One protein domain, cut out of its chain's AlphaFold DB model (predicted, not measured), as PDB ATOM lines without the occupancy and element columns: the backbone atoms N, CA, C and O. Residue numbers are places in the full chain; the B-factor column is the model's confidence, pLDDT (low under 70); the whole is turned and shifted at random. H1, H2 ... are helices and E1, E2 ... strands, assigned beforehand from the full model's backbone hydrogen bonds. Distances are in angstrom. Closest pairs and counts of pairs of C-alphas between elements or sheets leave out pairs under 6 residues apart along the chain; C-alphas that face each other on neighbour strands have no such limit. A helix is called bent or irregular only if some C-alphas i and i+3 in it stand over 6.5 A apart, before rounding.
ATOM      1  N   ASP A 209      65.005  84.325  81.277       98.50
ATOM      2  CA  ASP A 209      63.678  84.368  80.644       98.50
ATOM      3  C   ASP A 209      63.372  85.749  80.025       98.50
ATOM      4  O   ASP A 209      62.513  85.876  79.151       98.50
ATOM      5  N   THR A 210      64.132  86.787  80.406       98.31
ATOM      6  CA  THR A 210      64.080  88.120  79.783       98.31
ATOM      7  C   THR A 210      64.305  88.060  78.272       98.31
ATOM      8  O   THR A 210      63.688  88.837  77.544       98.31
ATOM      9  N   PHE A 211      65.156  87.156  77.771       98.62
ATOM     10  CA  PHE A 211      65.398  87.044  76.329       98.62
ATOM     11  C   PHE A 211      64.138  86.659  75.557       98.62
ATOM     12  O   PHE A 211      63.908  87.208  74.484       98.62
ATOM     13  N   ILE A 212      63.284  85.814  76.139       98.50
ATOM     14  CA  ILE A 212      62.038  85.366  75.509       98.50
ATOM     15  C   ILE A 212      61.085  86.545  75.341       98.50
ATOM     16  O   ILE A 212      60.584  86.805  74.251       98.50
ATOM     17  N   GLY A 213      60.924  87.349  76.398       97.69
ATOM     18  CA  GLY A 213      60.141  88.582  76.320       97.69
ATOM     19  C   GLY A 213      60.711  89.591  75.316       97.69
ATOM     20  O   GLY A 213      59.950  90.290  74.645       97.69
ATOM     21  N   ILE A 214      62.040  89.672  75.178       98.50
ATOM     22  CA  ILE A 214      62.679  90.548  74.188       98.50
ATOM     23  C   ILE A 214      62.389  90.076  72.765       98.50
ATOM     24  O   ILE A 214      62.080  90.928  71.944       98.50
ATOM     25  N   ILE A 215      62.445  88.774  72.467       98.44
ATOM     26  CA  ILE A 215      62.183  88.250  71.115       98.44
ATOM     27  C   ILE A 215      60.826  88.743  70.591       98.44
ATOM     28  O   ILE A 215      60.770  89.348  69.523       98.44
ATOM     29  N   TYR A 216      59.766  88.617  71.394       96.06
ATOM     30  CA  TYR A 216      58.426  89.062  70.993       96.06
ATOM     31  C   TYR A 216      58.229  90.581  71.012       96.06
ATOM     32  O   TYR A 216      57.429  91.107  70.243       96.06
ATOM     33  N   SER A 217      58.922  91.315  71.885       95.94
ATOM     34  CA  SER A 217      58.716  92.767  72.030       95.94
ATOM     35  C   SER A 217      59.701  93.628  71.235       95.94
ATOM     36  O   SER A 217      59.541  94.853  71.176       95.94
ATOM     37  N   ASP A 218      60.721  93.030  70.613       97.88
ATOM     38  CA  ASP A 218      61.749  93.770  69.898       97.88
ATOM     39  C   ASP A 218      61.188  94.413  68.613       97.88
ATOM     40  O   ASP A 218      60.789  93.715  67.681       97.88
ATOM     41  N   PRO A 219      61.225  95.754  68.478       94.75
ATOM     42  CA  PRO A 219      60.641  96.446  67.326       94.75
ATOM     43  C   PRO A 219      61.416  96.228  66.014       94.75
ATOM     44  O   PRO A 219      60.967  96.622  64.936       94.75
ATOM     45  N   GLY A 220      62.643  95.724  66.101       95.12
ATOM     46  CA  GLY A 220      63.449  95.299  64.972       95.12
ATOM     47  C   GLY A 220      63.001  93.946  64.437       95.12
ATOM     48  O   GLY A 220      62.720  93.861  63.243       95.12
ATOM     49  N   LEU A 221      62.870  92.955  65.323       95.44
ATOM     50  CA  LEU A 221      62.395  91.612  64.973       95.44
ATOM     51  C   LEU A 221      60.948  91.650  64.479       95.44
ATOM     52  O   LEU A 221      60.684  91.201  63.369       95.44
ATOM     53  N   GLN A 222      60.055  92.345  65.198       93.00
ATOM     54  CA  GLN A 222      58.640  92.550  64.819       93.00
ATOM     55  C   GLN A 222      58.462  93.099  63.403       93.00
ATOM     56  O   GLN A 222      57.424  92.947  62.766       93.00
ATOM     57  N   LYS A 223      59.487  93.779  62.892       91.38
ATOM     58  CA  LYS A 223      59.477  94.352  61.556       91.38
ATOM     59  C   LYS A 223      60.022  93.404  60.487       91.38
ATOM     60  O   LYS A 223      59.683  93.610  59.320       91.38
ATOM     61  N   LYS A 224      60.893  92.454  60.829       91.12
ATOM     62  CA  LYS A 224      61.718  91.728  59.855       91.12
ATOM     63  C   LYS A 224      61.397  90.247  59.698       91.12
ATOM     64  O   LYS A 224      61.565  89.791  58.574       91.12
ATOM     65  N   ILE A 225      60.932  89.575  60.744       92.19
ATOM     66  CA  ILE A 225      60.687  88.123  60.740       92.19
ATOM     67  C   ILE A 225      59.221  87.812  61.025       92.19
ATOM     68  O   ILE A 225      58.483  88.697  61.478       92.19
ATOM     69  N   SER A 226      58.806  86.592  60.695       94.31
ATOM     70  CA  SER A 226      57.453  86.101  60.947       94.31
ATOM     71  C   SER A 226      57.226  85.819  62.437       94.31
ATOM     72  O   SER A 226      58.167  85.720  63.230       94.31
ATOM     73  N   THR A 227      55.961  85.715  62.846       95.62
ATOM     74  CA  THR A 227      55.626  85.294  64.215       95.62
ATOM     75  C   THR A 227      56.014  83.828  64.453       95.62
ATOM     76  O   THR A 227      56.415  83.491  65.566       95.62
ATOM     77  N   GLY A 228      55.966  82.965  63.430       95.00
ATOM     78  CA  GLY A 228      56.480  81.595  63.486       95.00
ATOM     79  C   GLY A 228      57.968  81.546  63.838       95.00
ATOM     80  O   GLY A 228      58.326  80.926  64.841       95.00
ATOM     81  N   ASP A 229      58.805  82.301  63.122       95.62
ATOM     82  CA  ASP A 229      60.253  82.385  63.387       95.62
ATOM     83  C   ASP A 229      60.541  82.880  64.810       95.62
ATOM     84  O   ASP A 229      61.406  82.352  65.515       95.62
ATOM     85  N   MET A 230      59.776  83.876  65.282       97.06
ATOM     86  CA  MET A 230      59.880  84.344  66.666       97.06
ATOM     87  C   MET A 230      59.584  83.240  67.674       97.06
ATOM     88  O   MET A 230      60.294  83.139  68.677       97.06
ATOM     89  N   ARG A 231      58.548  82.426  67.436       97.06
ATOM     90  CA  ARG A 231      58.192  81.314  68.324       97.06
ATOM     91  C   ARG A 231      59.272  80.256  68.359       97.06
ATOM     92  O   ARG A 231      59.650  79.825  69.448       97.06
ATOM     93  N   GLU A 232      59.782  79.857  67.203       97.25
ATOM     94  CA  GLU A 232      60.833  78.847  67.112       97.25
ATOM     95  C   GLU A 232      62.140  79.333  67.749       97.25
ATOM     96  O   GLU A 232      62.688  78.656  68.627       97.25
ATOM     97  N   GLY A 233      62.574  80.558  67.438       98.06
ATOM     98  CA  GLY A 233      63.744  81.171  68.067       98.06
ATOM     99  C   GLY A 233      63.583  81.367  69.579       98.06
ATOM    100  O   GLY A 233      64.530  81.166  70.347       98.06
ATOM    101  N   ALA A 234      62.376  81.698  70.048       98.56
ATOM    102  CA  ALA A 234      62.062  81.772  71.472       98.56
ATOM    103  C   ALA A 234      62.087  80.394  72.155       98.56
ATOM    104  O   ALA A 234      62.608  80.277  73.267       98.56
ATOM    105  N   ALA A 235      61.562  79.349  71.510       98.56
ATOM    106  CA  ALA A 235      61.604  77.980  72.026       98.56
ATOM    107  C   ALA A 235      63.048  77.485  72.169       98.56
ATOM    108  O   ALA A 235      63.421  76.946  73.215       98.56
ATOM    109  N   ALA A 236      63.876  77.734  71.154       98.62
ATOM    110  CA  ALA A 236      65.305  77.456  71.167       98.62
ATOM    111  C   ALA A 236      66.039  78.197  72.299       98.62
ATOM    112  O   ALA A 236      66.785  77.587  73.071       98.62
ATOM    113  N   ALA A 237      65.784  79.500  72.453       98.75
ATOM    114  CA  ALA A 237      66.354  80.299  73.535       98.75
ATOM    115  C   ALA A 237      65.947  79.776  74.927       98.75
ATOM    116  O   ALA A 237      66.794  79.672  75.818       98.75
ATOM    117  N   ASP A 238      64.677  79.405  75.127       98.81
ATOM    118  CA  ASP A 238      64.194  78.833  76.393       98.81
ATOM    119  C   ASP A 238      64.854  77.475  76.681       98.81
ATOM    120  O   ASP A 238      65.276  77.214  77.810       98.81
ATOM    121  N   ALA A 239      65.021  76.632  75.659       98.81
ATOM    122  CA  ALA A 239      65.706  75.350  75.785       98.81
ATOM    123  C   ALA A 239      67.185  75.512  76.188       98.81
ATOM    124  O   ALA A 239      67.634  74.875  77.144       98.81
ATOM    125  N   MET A 240      67.926  76.428  75.556       98.81
ATOM    126  CA  MET A 240      69.305  76.735  75.961       98.81
ATOM    127  C   MET A 240      69.375  77.345  77.366       98.81
ATOM    128  O   MET A 240      70.256  76.992  78.152       98.81
ATOM    129  N   ASN A 241      68.423  78.210  77.733       98.81
ATOM    130  CA  ASN A 241      68.345  78.769  79.085       98.81
ATOM    131  C   ASN A 241      68.166  77.671  80.147       98.81
ATOM    132  O   ASN A 241      68.814  77.736  81.196       98.81
ATOM    133  N   LYS A 242      67.341  76.645  79.885       98.75
ATOM    134  CA  LYS A 242      67.191  75.486  80.786       98.75
ATOM    135  C   LYS A 242      68.514  74.766  81.000       98.75
ATOM    136  O   LYS A 242      68.873  74.522  82.149       98.75
ATOM    137  N   ILE A 243      69.250  74.497  79.921       98.88
ATOM    138  CA  ILE A 243      70.555  73.829  79.988       98.88
ATOM    139  C   ILE A 243      71.557  74.674  80.792       98.88
ATOM    140  O   ILE A 243      72.281  74.142  81.632       98.88
ATOM    141  N   ILE A 244      71.572  76.000  80.609       98.81
ATOM    142  CA  ILE A 244      72.423  76.900  81.410       98.81
ATOM    143  C   ILE A 244      72.080  76.792  82.899       98.81
ATOM    144  O   ILE A 244      72.979  76.656  83.731       98.81
ATOM    145  N   VAL A 245      70.792  76.850  83.250       98.62
ATOM    146  CA  VAL A 245      70.340  76.781  84.649       98.62
ATOM    147  C   VAL A 245      70.637  75.419  85.269       98.62
ATOM    148  O   VAL A 245      71.080  75.359  86.417       98.62
ATOM    149  N   GLU A 246      70.427  74.332  84.527       98.69
ATOM    150  CA  GLU A 246      70.813  72.987  84.949       98.69
ATOM    151  C   GLU A 246      72.315  72.918  85.239       98.69
ATOM    152  O   GLU A 246      72.717  72.517  86.331       98.69
ATOM    153  N   ALA A 247      73.142  73.371  84.299       98.69
ATOM    154  CA  ALA A 247      74.590  73.303  84.411       98.69
ATOM    155  C   ALA A 247      75.133  74.156  85.572       98.69
ATOM    156  O   ALA A 247      76.044  73.717  86.281       98.69
ATOM    157  N   ILE A 248      74.551  75.334  85.834       98.62
ATOM    158  CA  ILE A 248      74.888  76.145  87.017       98.62
ATOM    159  C   ILE A 248      74.623  75.352  88.303       98.62
ATOM    160  O   ILE A 248      75.505  75.259  89.159       98.62
ATOM    161  N   LYS A 249      73.445  74.723  88.417       98.25
ATOM    162  CA  LYS A 249      73.065  73.929  89.597       98.25
ATOM    163  C   LYS A 249      73.939  72.689  89.770       98.25
ATOM    164  O   LYS A 249      74.370  72.397  90.882       98.25
ATOM    165  N   ALA A 250      74.209  71.970  88.683       98.44
ATOM    166  CA  ALA A 250      74.993  70.737  88.702       98.44
ATOM    167  C   ALA A 250      76.454  70.981  89.109       98.44
ATOM    168  O   ALA A 250      77.063  70.153  89.785       98.44
ATOM    169  N   THR A 251      77.014  72.125  88.714       98.25
ATOM    170  CA  THR A 251      78.412  72.477  88.995       98.25
ATOM    171  C   THR A 251      78.587  73.281  90.285       98.25
ATOM    172  O   THR A 251      79.693  73.333  90.820       98.25
ATOM    173  N   GLY A 252      77.517  73.896  90.804       97.56
ATOM    174  CA  GLY A 252      77.552  74.714  92.019       97.56
ATOM    175  C   GLY A 252      78.330  76.023  91.861       97.56
ATOM    176  O   GLY A 252      78.701  76.641  92.859       97.56
ATOM    177  N   ILE A 253      78.581  76.456  90.623       97.38
ATOM    178  CA  ILE A 253      79.444  77.606  90.311       97.38
ATOM    179  C   ILE A 253      78.898  78.956  90.790       97.38
ATOM    180  O   ILE A 253      79.631  79.933  90.796       97.38
ATOM    181  N   ALA A 254      77.624  79.026  91.179       96.06
ATOM    182  CA  ALA A 254      76.992  80.240  91.691       96.06
ATOM    183  C   ALA A 254      76.865  80.263  93.229       96.06
ATOM    184  O   ALA A 254      76.233  81.164  93.783       96.06
ATOM    185  N   ALA A 255      77.454  79.295  93.945       95.12
ATOM    186  CA  ALA A 255      77.276  79.141  95.393       95.12
ATOM    187  C   ALA A 255      77.770  80.346  96.221       95.12
ATOM    188  O   ALA A 255      77.232  80.625  97.295       95.12
ATOM    189  N   ASP A 256      78.769  81.083  95.729       95.56
ATOM    190  CA  ASP A 256      79.275  82.313  96.354       95.56
ATOM    191  C   ASP A 256      78.511  83.580  95.905       95.56
ATOM    192  O   ASP A 256      78.885  84.704  96.255       95.56
ATOM    193  N   LYS A 257      77.406  83.392  95.170       96.31
ATOM    194  CA  LYS A 257      76.532  84.425  94.596       96.31
ATOM    195  C   LYS A 257      77.210  85.300  93.546       96.31
ATOM    196  O   LYS A 257      76.743  86.412  93.283       96.31
ATOM    197  N   THR A 258      78.303  84.817  92.964       97.00
ATOM    198  CA  THR A 258      79.023  85.468  91.878       97.00
ATOM    199  C   THR A 258      79.394  84.428  90.827       97.00
ATOM    200  O   THR A 258      79.785  83.318  91.138       97.00
ATOM    201  N   ILE A 259      79.316  84.791  89.552       98.25
ATOM    202  CA  ILE A 259      79.862  83.968  88.468       98.25
ATOM    203  C   ILE A 259      81.176  84.602  88.018       98.25
ATOM    204  O   ILE A 259      81.193  85.707  87.468       98.25
ATOM    205  N   SER A 260      82.297  83.933  88.254       98.44
ATOM    206  CA  SER A 260      83.618  84.365  87.800       98.44
ATOM    207  C   SER A 260      83.912  83.910  86.357       98.44
ATOM    208  O   SER A 260      83.203  83.084  85.781       98.44
ATOM    209  N   PRO A 261      84.988  84.405  85.719       98.25
ATOM    210  CA  PRO A 261      85.430  83.861  84.435       98.25
ATOM    211  C   PRO A 261      85.776  82.361  84.484       98.25
ATOM    212  O   PRO A 261      85.569  81.668  83.492       98.25
ATOM    213  N   ALA A 262      86.294  81.862  85.612       97.75
ATOM    214  CA  ALA A 262      86.584  80.437  85.774       97.75
ATOM    215  C   ALA A 262      85.288  79.614  85.829       97.75
ATOM    216  O   ALA A 262      85.209  78.553  85.217       97.75
ATOM    217  N   ASP A 263      84.247  80.155  86.458       98.56
ATOM    218  CA  ASP A 263      82.916  79.545  86.503       98.56
ATOM    219  C   ASP A 263      82.294  79.432  85.112       98.56
ATOM    220  O   ASP A 263      81.740  78.394  84.769       98.56
ATOM    221  N   VAL A 264      82.471  80.447  84.259       98.56
ATOM    222  CA  VAL A 264      82.051  80.390  82.847       98.56
ATOM    223  C   VAL A 264      82.778  79.284  82.078       98.56
ATOM    224  O   VAL A 264      82.176  78.629  81.230       98.56
ATOM    225  N   GLN A 265      84.061  79.050  82.364       98.00
ATOM    226  CA  GLN A 265      84.795  77.940  81.757       98.00
ATOM    227  C   GLN A 265      84.244  76.587  82.229       98.00
ATOM    228  O   GLN A 265      84.016  75.705  81.403       98.00
ATOM    229  N   THR A 266      83.988  76.435  83.529       98.44
ATOM    230  CA  THR A 266      83.357  75.234  84.099       98.44
ATOM    231  C   THR A 266      81.976  74.985  83.490       98.44
ATOM    232  O   THR A 266      81.690  73.866  83.069       98.44
ATOM    233  N   LEU A 267      81.161  76.035  83.363       98.50
ATOM    234  CA  LEU A 267      79.841  76.002  82.735       98.50
ATOM    235  C   LEU A 267      79.915  75.516  81.282       98.50
ATOM    236  O   LEU A 267      79.230  74.570  80.907       98.50
ATOM    237  N   SER A 268      80.789  76.125  80.477       98.25
ATOM    238  CA  SER A 268      80.973  75.764  79.065       98.25
ATOM    239  C   SER A 268      81.465  74.324  78.886       98.25
ATOM    240  O   SER A 268      81.009  73.613  77.990       98.25
ATOM    241  N   ASN A 269      82.366  73.861  79.756       97.94
ATOM    242  CA  ASN A 269      82.838  72.476  79.730       97.94
ATOM    243  C   ASN A 269      81.719  71.487  80.085       97.94
ATOM    244  O   ASN A 269      81.617  70.441  79.449       97.94
ATOM    245  N   TYR A 270      80.875  71.813  81.071       98.62
ATOM    246  CA  TYR A 270      79.729  70.976  81.428       98.62
ATOM    247  C   TYR A 270      78.747  70.860  80.259       98.62
ATOM    248  O   TYR A 270      78.341  69.751  79.915       98.62
ATOM    249  N   ILE A 271      78.392  71.981  79.627       98.56
ATOM    250  CA  ILE A 271      77.433  71.999  78.515       98.56
ATOM    251  C   ILE A 271      77.958  71.171  77.339       98.56
ATOM    252  O   ILE A 271      77.234  70.323  76.830       98.56
ATOM    253  N   GLN A 272      79.227  71.326  76.955       97.44
ATOM    254  CA  GLN A 272      79.815  70.495  75.897       97.44
ATOM    255  C   GLN A 272      79.829  69.006  76.248       97.44
ATOM    256  O   GLN A 272      79.547  68.165  75.400       97.44
ATOM    257  N   ALA A 273      80.169  68.665  77.491       98.12
ATOM    258  CA  ALA A 273      80.278  67.271  77.899       98.12
ATOM    259  C   ALA A 273      78.920  66.551  77.948       98.12
ATOM    260  O   ALA A 273      78.890  65.335  77.771       98.12
ATOM    261  N   ASN A 274      77.823  67.279  78.191       98.56
ATOM    262  CA  ASN A 274      76.514  66.677  78.468       98.56
ATOM    263  C   ASN A 274      75.427  67.010  77.432       98.56
ATOM    264  O   ASN A 274      74.529  66.199  77.242       98.56
ATOM    265  N   HIS A 275      75.517  68.151  76.742       98.38
ATOM    266  CA  HIS A 275      74.441  68.685  75.895       98.38
ATOM    267  C   HIS A 275      74.902  69.161  74.513       98.38
ATOM    268  O   HIS A 275      74.126  69.812  73.827       98.38
ATOM    269  N   ALA A 276      76.130  68.867  74.067       96.12
ATOM    270  CA  ALA A 276      76.651  69.411  72.804       96.12
ATOM    271  C   ALA A 276      75.707  69.211  71.600       96.12
ATOM    272  O   ALA A 276      75.506  70.139  70.824       96.12
ATOM    273  N   ALA A 277      75.100  68.025  71.463       95.88
ATOM    274  CA  ALA A 277      74.196  67.725  70.353       95.88
ATOM    275  C   ALA A 277      72.884  68.527  70.423       95.88
ATOM    276  O   ALA A 277      72.482  69.131  69.435       95.88
ATOM    277  N   GLU A 278      72.234  68.563  71.588       97.38
ATOM    278  CA  GLU A 278      70.998  69.334  71.797       97.38
ATOM    279  C   GLU A 278      71.260  70.834  71.652       97.38
ATOM    280  O   GLU A 278      70.487  71.556  71.028       97.38
ATOM    281  N   TRP A 279      72.388  71.298  72.189       97.81
ATOM    282  CA  TRP A 279      72.793  72.692  72.127       97.81
ATOM    283  C   TRP A 279      73.012  73.161  70.694       97.81
ATOM    284  O   TRP A 279      72.554  74.243  70.356       97.81
ATOM    285  N   ALA A 280      73.665  72.359  69.845       95.31
ATOM    286  CA  ALA A 280      73.844  72.697  68.434       95.31
ATOM    287  C   ALA A 280      72.495  72.839  67.709       95.31
ATOM    288  O   ALA A 280      72.300  73.800  66.975       95.31
ATOM    289  N   VAL A 281      71.535  71.946  67.983       95.62
ATOM    290  CA  VAL A 281      70.179  72.026  67.409       95.62
ATOM    291  C   VAL A 281      69.448  73.292  67.863       95.62
ATOM    292  O   VAL A 281      68.825  73.963  67.048       95.62
ATOM    293  N   TYR A 282      69.513  73.639  69.151       98.06
ATOM    294  CA  TYR A 282      68.843  74.841  69.652       98.06
ATOM    295  C   TYR A 282      69.550  76.131  69.252       98.06
ATOM    296  O   TYR A 282      68.886  77.128  68.998       98.06
ATOM    297  N   HIS A 283      70.878  76.143  69.188       95.88
ATOM    298  CA  HIS A 283      71.607  77.292  68.667       95.88
ATOM    299  C   HIS A 283      71.218  77.548  67.210       95.88
ATOM    300  O   HIS A 283      70.919  78.684  66.848       95.88
ATOM    301  N   GLY A 284      71.095  76.465  66.444       92.69
ATOM    302  CA  GLY A 284      70.721  76.507  65.046       92.69
ATOM    303  C   GLY A 284      71.913  76.715  64.130       92.69
ATOM    304  O   GLY A 284      73.059  76.855  64.569       92.69
ATOM    305  N   ASP A 285      71.588  76.704  62.847       82.56
ATOM    306  CA  ASP A 285      72.495  76.875  61.723       82.56
ATOM    307  C   ASP A 285      71.941  77.976  60.807       82.56
ATOM    308  O   ASP A 285      70.733  78.225  60.807       82.56
ATOM    309  N   ASP A 286      72.827  78.665  60.096       74.88
ATOM    310  CA  ASP A 286      72.536  79.645  59.040       74.88
ATOM    311  C   ASP A 286      73.231  79.289  57.703       74.88
ATOM    312  O   ASP A 286      73.241  80.077  56.747       74.88
ATOM    313  N   GLU A 287      73.804  78.083  57.596       74.00
ATOM    314  CA  GLU A 287      74.366  77.560  56.355       74.00
ATOM    315  C   GLU A 287      73.295  77.290  55.280       74.00
ATOM    316  O   GLU A 287      72.124  77.028  55.534       74.00
ATOM    317  N   ALA A 288      73.712  77.365  54.011       68.56
ATOM    318  CA  ALA A 288      72.874  77.118  52.828       68.56
ATOM    319  C   ALA A 288      71.616  78.007  52.674       68.56
ATOM    320  O   ALA A 288      70.862  77.814  51.721       68.56
ATOM    321  N   GLY A 289      71.450  79.036  53.512       68.81
ATOM    322  CA  GLY A 289      70.332  79.979  53.435       68.81
ATOM    323  C   GLY A 289      69.058  79.511  54.138       68.81
ATOM    324  O   GLY A 289      68.018  80.131  53.925       68.81
ATOM    325  N   GLU A 290      69.135  78.456  54.953       77.88
ATOM    326  CA  GLU A 290      68.063  78.035  55.856       77.88
ATOM    327  C   GLU A 290      68.494  78.319  57.297       77.88
ATOM    328  O   GLU A 290      69.483  77.772  57.778       77.88
ATOM    329  N   GLU A 291      67.757  79.192  57.980       87.25
ATOM    330  CA  GLU A 291      67.988  79.487  59.392       87.25
ATOM    331  C   GLU A 291      67.159  78.531  60.256       87.25
ATOM    332  O   GLU A 291      66.008  78.225  59.950       87.25
ATOM    333  N   THR A 292      67.739  78.043  61.350       93.00
ATOM    334  CA  THR A 292      67.043  77.177  62.317       93.00
ATOM    335  C   THR A 292      67.329  77.610  63.752       93.00
ATOM    336  O   THR A 292      68.211  78.428  64.008       93.00
ATOM    337  N   GLY A 293      66.583  77.078  64.723       95.94
ATOM    338  CA  GLY A 293      66.860  77.301  66.144       95.94
ATOM    339  C   GLY A 293      66.887  78.786  66.522       95.94
ATOM    340  O   GLY A 293      66.024  79.566  66.123       95.94
ATOM    341  N   PHE A 294      67.878  79.199  67.311       97.19
ATOM    342  CA  PHE A 294      68.039  80.596  67.713       97.19
ATOM    343  C   PHE A 294      68.495  81.509  66.566       97.19
ATOM    344  O   PHE A 294      68.311  82.727  66.664       97.19
ATOM    345  N   HIS A 295      69.045  80.961  65.477       94.44
ATOM    346  CA  HIS A 295      69.438  81.761  64.318       94.44
ATOM    347  C   HIS A 295      68.252  82.452  63.638       94.44
ATOM    348  O   HIS A 295      68.424  83.579  63.203       94.44
ATOM    349  N   LEU A 296      67.032  81.908  63.743       94.62
ATOM    350  CA  LEU A 296      65.782  82.534  63.261       94.62
ATOM    351  C   LEU A 296      65.485  83.937  63.833       94.62
ATOM    352  O   LEU A 296      64.615  84.660  63.347       94.62
ATOM    353  N   VAL A 297      66.140  84.317  64.935       95.88
ATOM    354  CA  VAL A 297      66.010  85.651  65.547       95.88
ATOM    355  C   VAL A 297      67.347  86.393  65.622       95.88
ATOM    356  O   VAL A 297      67.394  87.575  65.994       95.88
ATOM    357  N   GLN A 298      68.450  85.712  65.319       93.62
ATOM    358  CA  GLN A 298      69.803  86.237  65.412       93.62
ATOM    359  C   GLN A 298      70.157  86.916  64.094       93.62
ATOM    360  O   GLN A 298      69.899  86.427  63.018       93.62
ATOM    361  N   SER A 299      70.744  88.110  64.160       90.75
ATOM    362  CA  SER A 299      71.062  88.911  62.962       90.75
ATOM    363  C   SER A 299      69.855  89.438  62.164       90.75
ATOM    364  O   SER A 299      70.025  90.365  61.358       90.75
ATOM    365  N   ASP A 300      68.625  89.124  62.573       89.88
ATOM    366  CA  ASP A 300      67.378  89.642  61.983       89.88
ATOM    367  C   ASP A 300      66.927  91.016  62.456       89.88
ATOM    368  O   ASP A 300      65.765  91.421  62.438       89.88
ATOM    369  N   GLY A 301      67.902  91.860  62.775       90.69
ATOM    370  CA  GLY A 301      67.655  93.278  62.981       90.69
ATOM    371  C   GLY A 301      67.057  93.658  64.322       90.69
ATOM    372  O   GLY A 301      66.550  94.780  64.396       90.69
ATOM    373  N   ALA A 302      67.180  92.805  65.345       96.19
ATOM    374  CA  ALA A 302      66.899  93.154  66.733       96.19
ATOM    375  C   ALA A 302      67.488  94.530  67.112       96.19
ATOM    376  O   ALA A 302      68.576  94.904  66.652       96.19
ATOM    377  N   LYS A 303      66.799  95.303  67.958       97.31
ATOM    378  CA  LYS A 303      67.191  96.680  68.340       97.31
ATOM    379  C   LYS A 303      67.295  96.922  69.838       97.31
ATOM    380  O   LYS A 303      67.986  97.861  70.249       97.31
ATOM    381  N   THR A 304      66.610  96.118  70.636       98.38
ATOM    382  CA  THR A 304      66.589  96.184  72.092       98.38
ATOM    383  C   THR A 304      68.001  96.032  72.618       98.38
ATOM    384  O   THR A 304      68.821  95.293  72.063       98.38
ATOM    385  N   LYS A 305      68.319  96.779  73.677       98.25
ATOM    386  CA  LYS A 305      69.647  96.755  74.279       98.25
ATOM    387  C   LYS A 305      69.607  96.254  75.709       98.25
ATOM    388  O   LYS A 305      68.842  96.763  76.517       98.25
ATOM    389  N   LEU A 306      70.529  95.353  76.026       97.94
ATOM    390  CA  LEU A 306      70.900  94.982  77.386       97.94
ATOM    391  C   LEU A 306      72.369  95.335  77.604       97.94
ATOM    392  O   LEU A 306      73.210  95.141  76.724       97.94
ATOM    393  N   PHE A 307      72.685  95.914  78.761       97.00
ATOM    394  CA  PHE A 307      74.061  96.289  79.123       97.00
ATOM    395  C   PHE A 307      74.744  97.191  78.070       97.00
ATOM    396  O   PHE A 307      75.940  97.078  77.795       97.00
ATOM    397  N   GLY A 308      73.958  98.064  77.425       96.75
ATOM    398  CA  GLY A 308      74.414  98.961  76.355       96.75
ATOM    399  C   GLY A 308      74.712  98.284  75.009       96.75
ATOM    400  O   GLY A 308      75.190  98.951  74.089       96.75
ATOM    401  N   LYS A 309      74.430  96.985  74.861       97.69
ATOM    402  CA  LYS A 309      74.679  96.174  73.657       97.69
ATOM    403  C   LYS A 309      73.374  95.604  73.117       97.69
ATOM    404  O   LYS A 309      72.402  95.546  73.852       97.69
ATOM    405  N   ASN A 310      73.351  95.197  71.848       98.19
ATOM    406  CA  ASN A 310      72.189  94.513  71.273       98.19
ATOM    407  C   ASN A 310      71.844  93.266  72.108       98.19
ATOM    408  O   ASN A 310      72.726  92.450  72.370       98.19
ATOM    409  N   ALA A 311      70.601  93.162  72.568       98.38
ATOM    410  CA  ALA A 311      70.186  92.117  73.492       98.38
ATOM    411  C   ALA A 311      70.287  90.722  72.863       98.38
ATOM    412  O   ALA A 311      70.831  89.827  73.497       98.38
ATOM    413  N   ILE A 312      69.857  90.572  71.610       98.25
ATOM    414  CA  ILE A 312      69.852  89.292  70.894       98.25
ATOM    415  C   ILE A 312      71.229  89.041  70.266       98.25
ATOM    416  O   ILE A 312      71.993  88.217  70.755       98.25
ATOM    417  N   ASN A 313      71.645  89.881  69.314       96.00
ATOM    418  CA  ASN A 313      72.837  89.664  68.474       96.00
ATOM    419  C   ASN A 313      74.186  89.846  69.196       96.00
ATOM    420  O   ASN A 313      75.242  89.845  68.553       96.00
ATOM    421  N   LYS A 314      74.189  90.181  70.493       96.81
ATOM    422  CA  LYS A 314      75.434  90.370  71.261       96.81
ATOM    423  C   LYS A 314      75.387  89.750  72.645       96.81
ATOM    424  O   LYS A 314      76.391  89.169  73.039       96.81
ATOM    425  N   VAL A 315      74.308  89.946  73.403       98.50
ATOM    426  CA  VAL A 315      74.231  89.421  74.775       98.50
ATOM    427  C   VAL A 315      73.757  87.970  74.763       98.50
ATOM    428  O   VAL A 315      74.516  87.122  75.219       98.50
ATOM    429  N   ALA A 316      72.570  87.685  74.216       98.38
ATOM    430  CA  ALA A 316      72.033  86.326  74.111       98.38
ATOM    431  C   ALA A 316      72.948  85.439  73.258       98.38
ATOM    432  O   ALA A 316      73.499  84.484  73.784       98.38
ATOM    433  N   ASP A 317      73.239  85.850  72.020       96.38
ATOM    434  CA  ASP A 317      74.195  85.184  71.120       96.38
ATOM    435  C   ASP A 317      75.542  84.902  71.810       96.38
ATOM    436  O   ASP A 317      76.032  83.779  71.848       96.38
ATOM    437  N   GLY A 318      76.129  85.900  72.477       97.00
ATOM    438  CA  GLY A 318      77.396  85.714  73.183       97.00
ATOM    439  C   GLY A 318      77.319  84.728  74.360       97.00
ATOM    440  O   GLY A 318      78.314  84.068  74.652       97.00
ATOM    441  N   ILE A 319      76.175  84.626  75.043       98.62
ATOM    442  CA  ILE A 319      75.935  83.612  76.083       98.62
ATOM    443  C   ILE A 319      75.709  82.241  75.436       98.62
ATOM    444  O   ILE A 319      76.251  81.251  75.919       98.62
ATOM    445  N   TYR A 320      74.969  82.166  74.333       98.25
ATOM    446  CA  TYR A 320      74.641  80.907  73.667       98.25
ATOM    447  C   TYR A 320      75.828  80.253  72.949       98.25
ATOM    448  O   TYR A 320      75.809  79.057  72.689       98.25
ATOM    449  N   HIS A 321      76.957  80.949  72.835       96.88
ATOM    450  CA  HIS A 321      78.232  80.324  72.482       96.88
ATOM    451  C   HIS A 321      78.864  79.451  73.589       96.88
ATOM    452  O   HIS A 321      79.929  78.866  73.388       96.88
ATOM    453  N   LEU A 322      78.251  79.346  74.777       97.94
ATOM    454  CA  LEU A 322      78.744  78.493  75.869       97.94
ATOM    455  C   LEU A 322      78.888  77.016  75.463       97.94
ATOM    456  O   LEU A 322      79.766  76.338  76.001       97.94
ATOM    457  N   GLY A 323      78.070  76.527  74.528       96.38
ATOM    458  CA  GLY A 323      78.057  75.123  74.113       96.38
ATOM    459  C   GLY A 323      79.128  74.706  73.106       96.38
ATOM    460  O   GLY A 323      79.294  73.510  72.899       96.38
ATOM    461  N   PHE A 324      79.898  75.638  72.533       95.06
ATOM    462  CA  PHE A 324      80.940  75.321  71.534       95.06
ATOM    463  C   PHE A 324      82.362  75.348  72.099       95.06
ATOM    464  O   PHE A 324      83.325  74.991  71.430       95.06
ATOM    465  N   GLY A 325      82.506  75.761  73.357       93.12
ATOM    466  CA  GLY A 325      83.770  75.728  74.072       93.12
ATOM    467  C   GLY A 325      84.609  76.978  73.946       93.12
ATOM    468  O   GLY A 325      84.118  78.086  73.730       93.12
ATOM    469  N   LEU A 326      85.908  76.816  74.195       94.69
ATOM    470  CA  LEU A 326      86.839  77.924  74.337       94.69
ATOM    471  C   LEU A 326      87.948  77.852  73.300       94.69
ATOM    472  O   LEU A 326      88.398  76.788  72.888       94.69
ATOM    473  N   ASN A 327      88.474  79.023  72.957       93.62
ATOM    474  CA  ASN A 327      89.657  79.108  72.122       93.62
ATOM    475  C   ASN A 327      90.896  78.533  72.836       93.62
ATOM    476  O   ASN A 327      90.925  78.398  74.059       93.62
ATOM    477  N   ASN A 328      91.992  78.345  72.096       90.12
ATOM    478  CA  ASN A 328      93.253  77.784  72.617       90.12
ATOM    479  C   ASN A 328      93.858  78.531  73.827       90.12
ATOM    480  O   ASN A 328      94.764  78.022  74.476       90.12
ATOM    481  N   THR A 329      93.407  79.757  74.117       90.56
ATOM    482  CA  THR A 329      93.871  80.534  75.279       90.56
ATOM    483  C   THR A 329      92.965  80.405  76.505       90.56
ATOM    484  O   THR A 329      93.302  80.960  77.547       90.56
ATOM    485  N   GLY A 330      91.796  79.770  76.373       91.25
ATOM    486  CA  GLY A 330      90.778  79.670  77.421       91.25
ATOM    487  C   GLY A 330      90.124  81.004  77.800       91.25
ATOM    488  O   GLY A 330      89.482  81.099  78.836       91.25
ATOM    489  N   LYS A 331      90.311  82.075  77.013       94.25
ATOM    490  CA  LYS A 331      89.857  83.441  77.367       94.25
ATOM    491  C   LYS A 331      88.599  83.885  76.629       94.25
ATOM    492  O   LYS A 331      88.022  84.926  76.964       94.25
ATOM    493  N   ARG A 332      88.222  83.167  75.577       96.44
ATOM    494  CA  ARG A 332      87.090  83.502  74.714       96.44
ATOM    495  C   ARG A 332      86.342  82.237  74.364       96.44
ATOM    496  O   ARG A 332      86.997  81.220  74.136       96.44
ATOM    497  N   LEU A 333      85.025  82.355  74.294       95.56
ATOM    498  CA  LEU A 333      84.193  81.350  73.659       95.56
ATOM    499  C   LEU A 333      84.501  81.313  72.158       95.56
ATOM    500  O   LEU A 333      84.992  82.308  71.598       95.56
ATOM    501  N   ILE A 334      84.253  80.170  71.538       93.44
ATOM    502  CA  ILE A 334      84.266  80.007  70.083       93.44
ATOM    503  C   ILE A 334      82.841  79.820  69.558       93.44
ATOM    504  O   ILE A 334      81.948  79.533  70.351       93.44
ATOM    505  N   ASN A 335      82.628  80.066  68.268       85.44
ATOM    506  CA  ASN A 335      81.392  79.690  67.585       85.44
ATOM    507  C   ASN A 335      81.474  78.257  67.038       85.44
ATOM    508  O   ASN A 335      82.505  77.592  67.191       85.44
ATOM    509  N   GLU A 336      80.391  77.812  66.414       79.38
ATOM    510  CA  GLU A 336      80.242  76.552  65.681       79.38
ATOM    511  C   GLU A 336      81.385  76.291  64.683       79.38
ATOM    512  O   GLU A 336      81.886  75.170  64.609       79.38
ATOM    513  N   ASP A 337      81.923  77.339  64.047       82.94
ATOM    514  CA  ASP A 337      83.078  77.264  63.131       82.94
ATOM    515  C   ASP A 337      84.456  77.313  63.816       82.94
ATOM    516  O   ASP A 337      85.494  77.508  63.171       82.94
ATOM    517  N   ALA A 338      84.500  77.244  65.145       84.56
ATOM    518  CA  ALA A 338      85.694  77.459  65.961       84.56
ATOM    519  C   ALA A 338      86.335  78.868  65.856       84.56
ATOM    520  O   ALA A 338      87.468  79.095  66.314       84.56
ATOM    521  N   ASN A 339      85.612  79.860  65.325       88.38
ATOM    522  CA  ASN A 339      86.024  81.261  65.306       88.38
ATOM    523  C   ASN A 339      85.856  81.911  66.682       88.38
ATOM    524  O   ASN A 339      85.000  81.564  67.487       88.38
ATOM    525  N   ARG A 340      86.694  82.907  66.991       90.62
ATOM    526  CA  ARG A 340      86.669  83.574  68.306       90.62
ATOM    527  C   ARG A 340      85.419  84.442  68.463       90.62
ATOM    528  O   ARG A 340      85.326  85.483  67.816       90.62
ATOM    529  N   ASN A 341      84.593  84.137  69.459       91.88
ATOM    530  CA  ASN A 341      83.478  84.980  69.884       91.88
ATOM    531  C   ASN A 341      83.821  85.734  71.185       91.88
ATOM    532  O   ASN A 341      84.935  86.247  71.333       91.88
ATOM    533  N   VAL A 342      82.883  85.903  72.114       94.69
ATOM    534  CA  VAL A 342      82.956  86.804  73.264       94.69
ATOM    535  C   VAL A 342      83.951  86.328  74.330       94.69
ATOM    536  O   VAL A 342      84.258  85.149  74.472       94.69
ATOM    537  N   THR A 343      84.506  87.262  75.106       97.12
ATOM    538  CA  THR A 343      85.351  86.913  76.258       97.12
ATOM    539  C   THR A 343      84.518  86.334  77.397       97.12
ATOM    540  O   THR A 343      83.505  86.938  77.758       97.12
ATOM    541  N   ILE A 344      85.028  85.310  78.081       97.56
ATOM    542  CA  ILE A 344      84.384  84.719  79.272       97.56
ATOM    543  C   ILE A 344      84.122  85.741  80.391       97.56
ATOM    544  O   ILE A 344      83.137  85.638  81.109       97.56
ATOM    545  N   LYS A 345      84.930  86.808  80.485       98.06
ATOM    546  CA  LYS A 345      84.699  87.923  81.418       98.06
ATOM    547  C   LYS A 345      83.400  88.686  81.133       98.06
ATOM    548  O   LYS A 345      82.723  89.110  82.062       98.06
ATOM    549  N   ASN A 346      83.064  88.895  79.863       98.31
ATOM    550  CA  ASN A 346      81.826  89.588  79.500       98.31
ATOM    551  C   ASN A 346      80.614  88.695  79.762       98.31
ATOM    552  O   ASN A 346      79.634  89.189  80.302       98.31
ATOM    553  N   VAL A 347      80.714  87.399  79.449       98.50
ATOM    554  CA  VAL A 347      79.666  86.414  79.757       98.50
ATOM    555  C   VAL A 347      79.422  86.350  81.261       98.50
ATOM    556  O   VAL A 347      78.288  86.516  81.689       98.50
ATOM    557  N   ALA A 348      80.485  86.250  82.067       98.56
ATOM    558  CA  ALA A 348      80.400  86.314  83.524       98.56
ATOM    559  C   ALA A 348      79.667  87.581  83.986       98.56
ATOM    560  O   ALA A 348      78.727  87.510  84.772       98.56
ATOM    561  N   ASN A 349      80.034  88.752  83.456       98.56
ATOM    562  CA  ASN A 349      79.355  90.002  83.797       98.56
ATOM    563  C   ASN A 349      77.863  89.982  83.425       98.56
ATOM    564  O   ASN A 349      77.041  90.422  84.224       98.56
ATOM    565  N   TRP A 350      77.495  89.499  82.238       98.69
ATOM    566  CA  TRP A 350      76.095  89.447  81.814       98.69
ATOM    567  C   TRP A 350      75.281  88.461  82.645       98.69
ATOM    568  O   TRP A 350      74.214  88.839  83.119       98.69
ATOM    569  N   LEU A 351      75.806  87.259  82.901       98.69
ATOM    570  CA  LEU A 351      75.153  86.268  83.757       98.69
ATOM    571  C   LEU A 351      74.977  86.790  85.185       98.69
ATOM    572  O   LEU A 351      73.882  86.681  85.721       98.69
ATOM    573  N   ASN A 352      75.982  87.455  85.766       98.50
ATOM    574  CA  ASN A 352      75.833  88.093  87.080       98.50
ATOM    575  C   ASN A 352      74.709  89.135  87.106       98.50
ATOM    576  O   ASN A 352      74.022  89.251  88.111       98.50
ATOM    577  N   ASN A 353      74.525  89.906  86.028       98.19
ATOM    578  CA  ASN A 353      73.460  90.907  85.973       98.19
ATOM    579  C   ASN A 353      72.082  90.273  85.752       98.19
ATOM    580  O   ASN A 353      71.123  90.684  86.399       98.19
ATOM    581  N   LEU A 354      71.978  89.289  84.854       98.31
ATOM    582  CA  LEU A 354      70.721  88.598  84.561       98.31
ATOM    583  C   LEU A 354      70.256  87.775  85.767       98.31
ATOM    584  O   LEU A 354      69.099  87.857  86.153       98.31
ATOM    585  N   LEU A 355      71.168  87.046  86.404       98.38
ATOM    586  CA  LEU A 355      70.863  86.069  87.452       98.38
ATOM    587  C   LEU A 355      71.054  86.611  88.878       98.38
ATOM    588  O   LEU A 355      71.006  85.844  89.838       98.38
ATOM    589  N   ALA A 356      71.274  87.920  89.050       97.25
ATOM    590  CA  ALA A 356      71.579  88.524  90.353       97.25
ATOM    591  C   ALA A 356      70.555  88.143  91.437       97.25
ATOM    592  O   ALA A 356      70.924  87.748  92.543       97.25
ATOM    593  N   ILE A 357      69.266  88.249  91.107       96.62
ATOM    594  CA  ILE A 357      68.161  87.936  92.022       96.62
ATOM    595  C   ILE A 357      68.087  86.428  92.282       96.62
ATOM    596  O   ILE A 357      67.830  86.006  93.410       96.62
ATOM    597  N   ASP A 358      68.337  85.611  91.260       97.00
ATOM    598  CA  ASP A 358      68.253  84.155  91.349       97.00
ATOM    599  C   ASP A 358      69.327  83.589  92.283       97.00
ATOM    600  O   ASP A 358      69.006  82.807  93.181       97.00
ATOM    601  N   MET A 359      70.566  84.075  92.157       95.94
ATOM    602  CA  MET A 359      71.672  83.730  93.057       95.94
ATOM    603  C   MET A 359      71.425  84.222  94.489       95.94
ATOM    604  O   MET A 359      71.703  83.522  95.463       95.94
ATOM    605  N   GLN A 360      70.873  85.430  94.660       93.50
ATOM    606  CA  GLN A 360      70.577  85.967  95.994       93.50
ATOM    607  C   GLN A 360      69.521  85.146  96.738       93.50
ATOM    608  O   GLN A 360      69.656  84.951  97.950       93.50
ATOM    609  N   ASN A 361      68.521  84.652  96.007       92.81
ATOM    610  CA  ASN A 361      67.414  83.862  96.538       92.81
ATOM    611  C   ASN A 361      67.712  82.355  96.612       92.81
ATOM    612  O   ASN A 361      66.855  81.604  97.076       92.81
ATOM    613  N   GLY A 362      68.888  81.902  96.161       86.50
ATOM    614  CA  GLY A 362      69.259  80.483  96.143       86.50
ATOM    615  C   GLY A 362      68.423  79.639  95.177       86.50
ATOM    616  O   GLY A 362      68.199  78.457  95.429       86.50
TER     617      GLY A 362
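Overview. This is residues 209 to 362 of the 364 residues of the protein "RTX toxin" of Thiothrix nivea (strain ATCC 35100 / DSM 5205 / JP2) (UniProt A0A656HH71). A compact body of helices is built round H6, with H1, H4 and H7 packed round it; the long H3 runs along one side with H1 side by side to it, and a small hairpin of E1 and E2 packs on H6 on the other side. H4 folds back over H3 and crosses H6. The printed part has 154 residues, in the order H1 to H6, E1, E2, H7, H8, and is mostly helix, with one antiparallel pair of strands. The radius of gyration of the C-alphas is 14.7 A and the spans are 42 by 33 by 24 A.

Arrangement. E1, residues 332 to 334, and E2, residues 340 to 343, form an antiparallel hairpin at 143 degrees, with N 333 to O 342 at 2.9 A and N 341 to O 333 at 2.8 A, within hydrogen-bond range. The closest C-alphas of E2 and H6, residues 311 to 324, are those of Val 342 and Gly 318, 5.7 A. H4, residues 261 to 283, is the hub, touching four helices, with a kink of 100 degrees near residue 277. H4 is irregular, C-alphas 274 and 277 being 8.5 A apart, and H6 only just, C-alphas 320 and 323 being 6.7 A apart. H6 touches H4 with residues 320 to 324 alone, about perpendicular at 89 degrees, closest C-alphas Leu 322 and Ser 268, 4.8 A. H7, residues 344 to 354, touches H6 at a steep tilt of 59 degrees, closest C-alphas Val 347 and Ile 319, 5.9 A. H3, residues 227 to 251, and H4 form a helical hairpin, closest C-alphas Ala 236 and Tyr 282, 4.7 A. H1, residues 209 to 217, touches H3 at a shallow tilt of 10 degrees, opposite ways, closest C-alphas Ile 212 and Ala 234, 5.4 A. H5, residues 293 to 297, touches H3, closest C-alphas Phe 294 and Gly 233, 4.3 A. H2, residues 221 to 224, is close to H1 but not clearly touching, C-alphas 221 and 215 being 7.0 A apart. H7 and H8, residues 356 to 360, meet only through their link. Every O i to N i+4 pair is within hydrogen-bond range in H3, H7 and H8, against 4 of 5 in H1, 16 of 19 in H4, 5 of 10 in H6 and 0 of 1 in H5, where 2 of 2 O i to N i+3 pairs are; H2 is too short for an i+4 pair.

Along the chain. H3 is 36.0 A long, from C-alpha 227 at (55.626, 85.294, 64.215) to C-alpha 251 at (78.412, 72.477, 88.995). H4 measures 22.0 A, H6 20.0 A and H7 15.2 A.

Size, cuts and confidence. The C-alphas farthest apart, Ala 288 and Asn 361, are 44.6 A apart. The printed part has no cut. The link H5 to H6 is long, 13 residues. Residues 288 to 289 have pLDDT under 70.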